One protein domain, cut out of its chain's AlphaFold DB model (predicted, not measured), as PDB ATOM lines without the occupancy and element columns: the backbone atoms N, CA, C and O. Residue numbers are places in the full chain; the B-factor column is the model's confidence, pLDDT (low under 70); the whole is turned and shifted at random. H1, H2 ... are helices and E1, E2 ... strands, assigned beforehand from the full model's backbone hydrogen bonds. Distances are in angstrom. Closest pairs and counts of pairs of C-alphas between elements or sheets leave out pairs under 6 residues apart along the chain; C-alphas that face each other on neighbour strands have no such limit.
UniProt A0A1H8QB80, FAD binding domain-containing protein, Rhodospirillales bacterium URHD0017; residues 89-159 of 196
ATOM      1  N   MET A  89      98.825  16.478  99.189       89.31
ATOM      2  CA  MET A  89      97.744  17.421  98.914       89.31
ATOM      3  C   MET A  89      98.133  18.824  99.349       89.31
ATOM      4  O   MET A  89      98.415  19.048 100.523       89.31
ATOM      5  N   ILE A  90      98.079  19.770  98.417       88.44
ATOM      6  CA  ILE A  90      98.332  21.188  98.673       88.44
ATOM      7  C   ILE A  90      97.011  21.927  98.522       88.44
ATOM      8  O   ILE A  90      96.437  21.928  97.435       88.44
ATOM      9  N   HIS A  91      96.543  22.554  99.597       88.50
ATOM     10  CA  HIS A  91      95.428  23.495  99.547       88.50
ATOM     11  C   HIS A  91      95.982  24.906  99.374       88.50
ATOM     12  O   HIS A  91      96.947  25.292 100.038       88.50
ATOM     13  N   PHE A  92      95.403  25.670  98.458       86.31
ATOM     14  CA  PHE A  92      95.885  27.011  98.162       86.31
ATOM     15  C   PHE A  92      94.764  27.912  97.663       86.31
ATOM     16  O   PHE A  92      93.708  27.439  97.234       86.31
ATOM     17  N   ARG A  93      95.013  29.224  97.731       87.69
ATOM     18  CA  ARG A  93      94.119  30.232  97.166       87.69
ATOM     19  C   ARG A  93      94.787  30.983  96.028       87.69
ATOM     20  O   ARG A  93      95.944  31.379  96.148       87.69
ATOM     21  N   SER A  94      94.069  31.163  94.923       86.69
ATOM     22  CA  SER A  94      94.535  31.957  93.788       86.69
ATOM     23  C   SER A  94      93.404  32.358  92.850       86.69
ATOM     24  O   SER A  94      92.514  31.566  92.549       86.69
ATOM     25  N   ASP A  95      93.505  33.580  92.336       87.06
ATOM     26  CA  ASP A  95      92.669  34.161  91.290       87.06
ATOM     27  C   ASP A  95      93.195  33.905  89.863       87.06
ATOM     28  O   ASP A  95      92.556  34.334  88.903       87.06
ATOM     29  N   ALA A  96      94.316  33.185  89.706       86.94
ATOM     30  CA  ALA A  96      94.991  32.914  88.430       86.94
ATOM     31  C   ALA A  96      94.241  31.890  87.552       86.94
ATOM     32  O   ALA A  96      94.776  30.852  87.153       86.94
ATOM     33  N   ARG A  97      92.958  32.144  87.281       86.62
ATOM     34  CA  ARG A  97      92.083  31.269  86.486       86.62
ATOM     35  C   ARG A  97      92.508  31.174  85.028       86.62
ATOM     36  O   ARG A  97      92.266  30.150  84.403       86.62
ATOM     37  N   ASP A  98      93.165  32.203  84.510       86.31
ATOM     38  CA  ASP A  98      93.796  32.201  83.189       86.31
ATOM     39  C   ASP A  98      94.805  31.053  83.032       86.31
ATOM     40  O   ASP A  98      94.950  30.504  81.943       86.31
ATOM     41  N   ILE A  99      95.444  30.644  84.132       86.31
ATOM     42  CA  ILE A  99      96.376  29.515  84.180       86.31
ATOM     43  C   ILE A  99      95.659  28.240  84.640       86.31
ATOM     44  O   ILE A  99      95.733  27.203  83.983       86.31
ATOM     45  N   LEU A 100      94.954  28.307  85.772       87.75
ATOM     46  CA  LEU A 100      94.356  27.142  86.438       87.75
ATOM     47  C   LEU A 100      93.145  26.567  85.687       87.75
ATOM     48  O   LEU A 100      92.782  25.414  85.903       87.75
ATOM     49  N   GLN A 101      92.538  27.357  84.801       89.81
ATOM     50  CA  GLN A 101      91.409  26.983  83.948       89.81
ATOM     51  C   GLN A 101      91.676  27.347  82.479       89.81
ATOM     52  O   GLN A 101      90.746  27.628  81.724       89.81
ATOM     53  N   ALA A 102      92.945  27.328  82.047       87.25
ATOM     54  CA  ALA A 102      93.345  27.673  80.676       87.25
ATOM     55  C   ALA A 102      92.611  26.852  79.593       87.25
ATOM     56  O   ALA A 102      92.446  27.305  78.464       87.25
ATOM     57  N   PHE A 103      92.149  25.648  79.946       86.38
ATOM     58  CA  PHE A 103      91.413  24.733  79.066       86.38
ATOM     59  C   PHE A 103      89.884  24.809  79.235       86.38
ATOM     60  O   PHE A 103      89.167  23.928  78.766       86.38
ATOM     61  N   GLY A 104      89.379  25.846  79.905       89.00
ATOM     62  CA  GLY A 104      87.968  26.013  80.245       89.00
ATOM     63  C   GLY A 104      87.643  25.585  81.674       89.00
ATOM     64  O   GLY A 104      88.483  25.046  82.390       89.00
ATOM     65  N   ILE A 105      86.405  25.851  82.096       89.25
ATOM     66  CA  ILE A 105      85.943  25.600  83.465       89.25
ATOM     67  C   ILE A 105      85.635  24.111  83.643       89.25
ATOM     68  O   ILE A 105      84.645  23.591  83.133       89.25
ATOM     69  N   ALA A 106      86.476  23.448  84.424       89.44
ATOM     70  CA  ALA A 106      86.289  22.102  84.939       89.44
ATOM     71  C   ALA A 106      86.594  22.042  86.445       89.44
ATOM     72  O   ALA A 106      87.325  22.872  86.993       89.44
ATOM     73  N   TRP A 107      86.054  21.022  87.114       88.19
ATOM     74  CA  TRP A 107      86.281  20.796  88.547       88.19
ATOM     75  C   TRP A 107      87.557  20.019  88.842       88.19
ATOM     76  O   TRP A 107      88.148  20.208  89.899       88.19
ATOM     77  N   HIS A 108      87.952  19.130  87.931       92.56
ATOM     78  CA  HIS A 108      89.145  18.302  88.051       92.56
ATOM     79  C   HIS A 108      89.957  18.405  86.764       92.56
ATOM     80  O   HIS A 108      89.477  18.017  85.701       92.56
ATOM     81  N   TYR A 109      91.200  18.864  86.877       91.56
ATOM     82  CA  TYR A 109      92.171  18.853  85.786       91.56
ATOM     83  C   TYR A 109      93.197  17.776  86.093       91.56
ATOM     84  O   TYR A 109      93.975  17.901  87.039       91.56
ATOM     85  N   GLN A 110      93.166  16.690  85.324       91.56
ATOM     86  CA  GLN A 110      94.059  15.555  85.519       91.56
ATOM     87  C   GLN A 110      95.258  15.651  84.583       91.56
ATOM     88  O   GLN A 110      95.119  15.833  83.377       91.56
ATOM     89  N   THR A 111      96.449  15.496  85.150       88.38
ATOM     90  CA  THR A 111      97.718  15.480  84.418       88.38
ATOM     91  C   THR A 111      98.587  14.329  84.919       88.38
ATOM     92  O   THR A 111      98.370  13.794  86.009       88.38
ATOM     93  N   ALA A 112      99.656  14.000  84.191       86.75
ATOM     94  CA  ALA A 112     100.660  13.043  84.670       86.75
ATOM     95  C   ALA A 112     101.331  13.475  85.998       86.75
ATOM     96  O   ALA A 112     101.854  12.635  86.739       86.75
ATOM     97  N   ARG A 113     101.296  14.782  86.305       84.38
ATOM     98  CA  ARG A 113     101.895  15.402  87.495       84.38
ATOM     99  C   ARG A 113     100.926  15.542  88.671       84.38
ATOM    100  O   ARG A 113     101.351  15.986  89.727       84.38
ATOM    101  N   GLY A 114      99.652  15.184  88.515       89.69
ATOM    102  CA  GLY A 114      98.649  15.290  89.574       89.69
ATOM    103  C   GLY A 114      97.301  15.810  89.088       89.69
ATOM    104  O   GLY A 114      97.118  16.103  87.904       89.69
ATOM    105  N   THR A 115      96.377  15.934  90.034       92.75
ATOM    106  CA  THR A 115      95.014  16.417  89.823       92.75
ATOM    107  C   THR A 115      94.829  17.754  90.523       92.75
ATOM    108  O   THR A 115      94.956  17.828  91.744       92.75
ATOM    109  N   LEU A 116      94.494  18.795  89.767       92.62
ATOM    110  CA  LEU A 116      94.029  20.064  90.320       92.62
ATOM    111  C   LEU A 116      92.511  20.008  90.500       92.62
ATOM    112  O   LEU A 116      91.797  19.619  89.578       92.62
ATOM    113  N   ILE A 117      92.034  20.406  91.674       92.88
ATOM    114  CA  ILE A 117      90.623  20.386  92.056       92.88
ATOM    115  C   ILE A 117      90.190  21.810  92.390       92.88
ATOM    116  O   ILE A 117      90.714  22.396  93.335       92.88
ATOM    117  N   ALA A 118      89.219  22.350  91.654       91.81
ATOM    118  CA  ALA A 118      88.523  23.572  92.054       91.81
ATOM    119  C   ALA A 118      87.587  23.227  93.219       91.81
ATOM    120  O   ALA A 118      86.769  22.318  93.086       91.81
ATOM    121  N   GLN A 119      87.698  23.877  94.377       89.94
ATOM    122  CA  GLN A 119      86.861  23.559  95.545       89.94
ATOM    123  C   GLN A 119      85.547  24.339  95.563       89.94
ATOM    124  O   GLN A 119      84.524  23.791  95.976       89.94
ATOM    125  N   ASP A 120      85.571  25.580  95.086       85.50
ATOM    126  CA  ASP A 120      84.441  26.514  95.096       85.50
ATOM    127  C   ASP A 120      84.219  27.218  93.745       85.50
ATOM    128  O   ASP A 120      83.388  28.122  93.656       85.50
ATOM    129  N   ASP A 121      84.968  26.823  92.707       83.44
ATOM    130  CA  ASP A 121      85.021  27.464  91.383       83.44
ATOM    131  C   ASP A 121      85.355  28.968  91.427       83.44
ATOM    132  O   ASP A 121      85.096  29.709  90.471       83.44
ATOM    133  N   LYS A 122      85.944  29.439  92.538       84.69
ATOM    134  CA  LYS A 122      86.297  30.841  92.738       84.69
ATOM    135  C   LYS A 122      87.792  31.054  92.820       84.69
ATOM    136  O   LYS A 122      88.382  31.583  91.875       84.69
ATOM    137  N   ASP A 123      88.363  30.704  93.954       87.25
ATOM    138  CA  ASP A 123      89.762  30.935  94.268       87.25
ATOM    139  C   ASP A 123      90.349  29.834  95.149       87.25
ATOM    140  O   ASP A 123      91.552  29.864  95.388       87.25
ATOM    141  N   THR A 124      89.554  28.858  95.600       88.88
ATOM    142  CA  THR A 124      90.027  27.777  96.467       88.88
ATOM    143  C   THR A 124      90.331  26.530  95.649       88.88
ATOM    144  O   THR A 124      89.470  25.989  94.949       88.88
ATOM    145  N   TRP A 125      91.555  26.025  95.789       89.25
ATOM    146  CA  TRP A 125      92.072  24.919  94.993       89.25
ATOM    147  C   TRP A 125      92.751  23.861  95.861       89.25
ATOM    148  O   TRP A 125      93.336  24.165  96.903       89.25
ATOM    149  N   THR A 126      92.735  22.616  95.383       92.62
ATOM    150  CA  THR A 126      93.574  21.537  95.913       92.62
ATOM    151  C   THR A 126      94.365  20.897  94.787       92.62
ATOM    152  O   THR A 126      93.779  20.386  93.836       92.62
ATOM    153  N   LEU A 127      95.688  20.854  94.911       91.31
ATOM    154  CA  LEU A 127      96.534  20.014  94.071       91.31
ATOM    155  C   LEU A 127      96.785  18.685  94.785       91.31
ATOM    156  O   LEU A 127      97.417  18.651  95.837       91.31
ATOM    157  N   GLN A 128      96.315  17.588  94.197       92.12
ATOM    158  CA  GLN A 128      96.673  16.229  94.591       92.12
ATOM    159  C   GLN A 128      97.799  15.722  93.691       92.12
ATOM    160  O   GLN A 128      97.580  15.394  92.526       92.12
ATOM    161  N   THR A 129      99.009  15.625  94.228       88.94
ATOM    162  CA  THR A 129     100.197  15.165  93.502       88.94
ATOM    163  C   THR A 129     100.826  13.947  94.177       88.94
ATOM    164  O   THR A 129     100.349  13.455  95.204       88.94
ATOM    165  N   ARG A 130     101.872  13.396  93.567       82.25
ATOM    166  CA  ARG A 130     102.755  12.418  94.201       82.25
ATOM    167  C   ARG A 130     103.978  13.165  94.731       82.25
ATOM    168  O   ARG A 130     104.503  14.008  94.002       82.25
ATOM    169  N   PRO A 131     104.445  12.870  95.953       74.38
ATOM    170  CA  PRO A 131     105.736  13.381  96.382       74.38
ATOM    171  C   PRO A 131     106.834  12.864  95.433       74.38
ATOM    172  O   PRO A 131     106.693  11.761  94.887       74.38
ATOM    173  N   PRO A 132     107.912  13.633  95.207       71.62
ATOM    174  CA  PRO A 132     109.046  13.142  94.439       71.62
ATOM    175  C   PRO A 132     109.638  11.872  95.082       71.62
ATOM    176  O   PRO A 132     109.610  11.742  96.311       71.62
ATOM    177  N   PRO A 133     110.177  10.927  94.288       70.81
ATOM    178  CA  PRO A 133     110.797   9.722  94.832       70.81
ATOM    179  C   PRO A 133     111.909  10.057  95.836       70.81
ATOM    180  O   PRO A 133     112.747  10.912  95.564       70.81
ATOM    181  N   GLY A 134     111.925   9.373  96.983       70.25
ATOM    182  CA  GLY A 134     112.973   9.526  98.000       70.25
ATOM    183  C   GLY A 134     112.886  10.792  98.860       70.25
ATOM    184  O   GLY A 134     113.788  11.022  99.660       70.25
ATOM    185  N   VAL A 135     111.829  11.603  98.726       69.50
ATOM    186  CA  VAL A 135     111.652  12.819  99.532       69.50
ATOM    187  C   VAL A 135     110.775  12.558 100.753       69.50
ATOM    188  O   VAL A 135     109.687  11.990 100.650       69.50
ATOM    189  N   ASP A 136     111.248  13.031 101.905       69.31
ATOM    190  CA  ASP A 136     110.503  13.023 103.157       69.31
ATOM    191  C   ASP A 136     109.362  14.055 103.123       69.31
ATOM    192  O   ASP A 136     109.570  15.270 103.117       69.31
ATOM    193  N   VAL A 137     108.129  13.550 103.067       72.31
ATOM    194  CA  VAL A 137     106.896  14.325 102.863       72.31
ATOM    195  C   VAL A 137     106.670  15.458 103.884       72.31
ATOM    196  O   VAL A 137     106.253  16.539 103.461       72.31
ATOM    197  N   PRO A 138     106.922  15.284 105.199       70.00
ATOM    198  CA  PRO A 138     106.735  16.332 106.204       70.00
ATOM    199  C   PRO A 138     107.586  17.590 105.981       70.00
ATOM    200  O   PRO A 138     107.227  18.654 106.483       70.00
ATOM    201  N   ASN A 139     108.687  17.475 105.235       72.12
ATOM    202  CA  ASN A 139     109.641  18.557 104.988       72.12
ATOM    203  C   ASN A 139     109.546  19.140 103.570       72.12
ATOM    204  O   ASN A 139     110.357  19.985 103.195       72.12
ATOM    205  N   LEU A 140     108.566  18.700 102.778       79.00
ATOM    206  CA  LEU A 140     108.357  19.196 101.425       79.00
ATOM    207  C   LEU A 140     107.782  20.620 101.462       79.00
ATOM    208  O   LEU A 140     106.767  20.853 102.120       79.00
ATOM    209  N   ASP A 141     108.411  21.550 100.740       82.75
ATOM    210  CA  ASP A 141     107.893  22.909 100.563       82.75
ATOM    211  C   ASP A 141     106.700  22.896  99.585       82.75
ATOM    212  O   ASP A 141     106.890  22.631  98.389       82.75
ATOM    213  N   PRO A 142     105.466  23.157 100.058       83.19
ATOM    214  CA  PRO A 142     104.284  23.117  99.208       83.19
ATOM    215  C   PRO A 142     104.301  24.191  98.115       83.19
ATOM    216  O   PRO A 142     103.758  23.941  97.037       83.19
ATOM    217  N   ASP A 143     104.928  25.350  98.352       83.25
ATOM    218  CA  ASP A 143     104.998  26.429  97.362       83.25
ATOM    219  C   ASP A 143     105.921  26.025  96.208       83.25
ATOM    220  O   ASP A 143     105.523  26.100  95.046       83.25
ATOM    221  N   ALA A 144     107.099  25.467  96.509       82.62
ATOM    222  CA  ALA A 144     108.026  24.967  95.491       82.62
ATOM    223  C   ALA A 144     107.412  23.851  94.620       82.62
ATOM    224  O   ALA A 144     107.612  23.808  93.399       82.62
ATOM    225  N   VAL A 145     106.631  22.948  95.224       84.31
ATOM    226  CA  VAL A 145     105.906  21.898  94.484       84.31
ATOM    227  C   VAL A 145     104.850  22.509  93.567       84.31
ATOM    228  O   VAL A 145     104.715  22.089  92.414       84.31
ATOM    229  N   LEU A 146     104.106  23.495  94.066       84.56
ATOM    230  CA  LEU A 146     103.049  24.161  93.318       84.56
ATOM    231  C   LEU A 146     103.612  24.971  92.145       84.56
ATOM    232  O   LEU A 146     103.117  24.837  91.028       84.56
ATOM    233  N   GLU A 147     104.691  25.725  92.354       83.94
ATOM    234  CA  GLU A 147     105.403  26.453  91.296       83.94
ATOM    235  C   GLU A 147     105.943  25.509  90.217       83.94
ATOM    236  O   GLU A 147     105.772  25.762  89.022       83.94
ATOM    237  N   THR A 148     106.521  24.372  90.621       84.88
ATOM    238  CA  THR A 148     106.997  23.337  89.689       84.88
ATOM    239  C   THR A 148     105.850  22.727  88.878       84.88
ATOM    240  O   THR A 148     106.013  22.402  87.695       84.88
ATOM    241  N   TRP A 149     104.679  22.551  89.496       85.75
ATOM    242  CA  TRP A 149     103.495  22.017  88.826       85.75
ATOM    243  C   TRP A 149     102.908  23.019  87.823       85.75
ATOM    244  O   TRP A 149     102.639  22.637  86.686       85.75
ATOM    245  N   VAL A 150     102.778  24.291  88.218       83.00
ATOM    246  CA  VAL A 150     102.293  25.394  87.367       83.00
ATOM    247  C   VAL A 150     103.281  25.712  86.236       83.00
ATOM    248  O   VAL A 150     102.876  26.096  85.141       83.00
ATOM    249  N   GLY A 151     104.582  25.531  86.476       79.56
ATOM    250  CA  GLY A 151     105.644  25.726  85.490       79.56
ATOM    251  C   GLY A 151     106.105  27.176  85.313       79.56
ATOM    252  O   GLY A 151     106.843  27.453  84.368       79.56
ATOM    253  N   ARG A 152     105.682  28.106  86.184       69.44
ATOM    254  CA  ARG A 152     106.139  29.509  86.229       69.44
ATOM    255  C   ARG A 152     106.107  30.050  87.669       69.44
ATOM    256  O   ARG A 152     105.238  29.621  88.429       69.44
ATOM    257  N   PRO A 153     106.976  31.023  88.028       60.78
ATOM    258  CA  PRO A 153     106.856  31.754  89.288       60.78
ATOM    259  C   PRO A 153     105.500  32.454  89.295       60.78
ATOM    260  O   PRO A 153     105.181  33.201  88.366       60.78
ATOM    261  N   SER A 154     104.662  32.165  90.283       57.62
ATOM    262  CA  SER A 154     103.246  32.524  90.228       57.62
ATOM    263  C   SER A 154     102.826  33.375  91.428       57.62
ATOM    264  O   SER A 154     103.504  33.431  92.449       57.62
ATOM    265  N   ARG A 155     101.673  34.047  91.316       59.44
ATOM    266  CA  ARG A 155     100.986  34.696  92.451       59.44
ATOM    267  C   ARG A 155     100.242  33.683  93.338       59.44
ATOM    268  O   ARG A 155      99.491  34.078  94.225       59.44
ATOM    269  N   VAL A 156     100.416  32.389  93.069       60.84
ATOM    270  CA  VAL A 156      99.772  31.287  93.776       60.84
ATOM    271  C   VAL A 156     100.613  30.984  95.010       60.84
ATOM    272  O   VAL A 156     101.748  30.539  94.891       60.84
ATOM    273  N   ARG A 157     100.068  31.241  96.198       60.94
ATOM    274  CA  ARG A 157     100.710  30.853  97.459       60.94
ATOM    275  C   ARG A 157      99.854  29.813  98.150       60.94
ATOM    276  O   ARG A 157      98.625  29.950  98.200       60.94
ATOM    277  N   SER A 158     100.497  28.783  98.686       58.69
ATOM    278  CA  SER A 158      99.828  27.830  99.556       58.69
ATOM    279  C   SER A 158      99.205  28.566 100.737       58.69
ATOM    280  O   SER A 158      99.706  29.575 101.244       58.69
ATOM    281  N   TRP A 159      98.033  28.095 101.139       58.75
ATOM    282  CA  TRP A 159      97.303  28.664 102.254       58.75
ATOM    283  C   TRP A 159      96.814  27.522 103.127       58.75
ATOM    284  O   TRP A 159      96.162  26.599 102.645       58.75
TER     285      TRP A 159
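This is residues 89 to 159 of the 196 residues of the protein "FAD binding domain-containing protein" of Rhodospirillales bacterium URHD0017 (UniProt A0A1H8QB80). A twisted sheet of four antiparallel strands has the helix H2 crossing over part of one face, on the side of E1 and E4, while the short H1 only grazes the sheet. Residues 133 to 139, within the long link from E4 to H2, stick out as a loop. The printed part has 71 residues, under half of them in named elements, running E1 H1 E2 E3 E4 H2; the class is mixed, helices and strands. The sheet's order is E1, E4, E3, E2. The whole is compact, with a radius of gyration of the C-alphas of 11.7 A, yet elongated, spanning 35 by 22 by 21 A.

E4, residues 124 to 129, is the antiparallel neighbour of E1, residues 89 to 93, with N 90 and O 127 2.9 A apart, and of E3, residues 114 to 118, with N 117 and O 126 2.8 A apart. E3 also pairs antiparallel with E2, residues 108 to 111, with N 109 and O 116 2.9 A apart. E2, E3 and E4 form a meander, each strand the antiparallel neighbour of the one before, through two hairpins. H2, residues 142 to 150, is on the sheet at a height of 9.1 A, over E1 and, only just, E4, on which 3 of its C-alphas fall. It runs across the strands, at 82 degrees to E1 on the local plane. The closest C-alphas of E1 and H2, those of Ile 90 and Pro 142, are 6.3 A apart. H1, residues 97 to 100, is only just on the sheet, with 5 pairs of C-alphas within 10 A, and only grazes it with Leu 100. Every O i to N i+4 pair of H2 is within hydrogen-bond range; H1 is too short for one, and its one O i to N i+3 pair is not within range.

E1 begins at C-alpha 89 (97.744, 17.421, 98.914) and H2 ends at C-alpha 150 (102.293, 25.394, 87.367). E4 is 16.5 A long, E1 13.4 A, E3 13.3 A, H2 12.2 A, E2 9.7 A and H1 4.7 A.

The C-alphas farthest apart, those of Gly 104 and Gly 134, are 34.8 A apart. The printed part has no cut. Confidence is under 70 at residues 135 to 136 and 152 to 159.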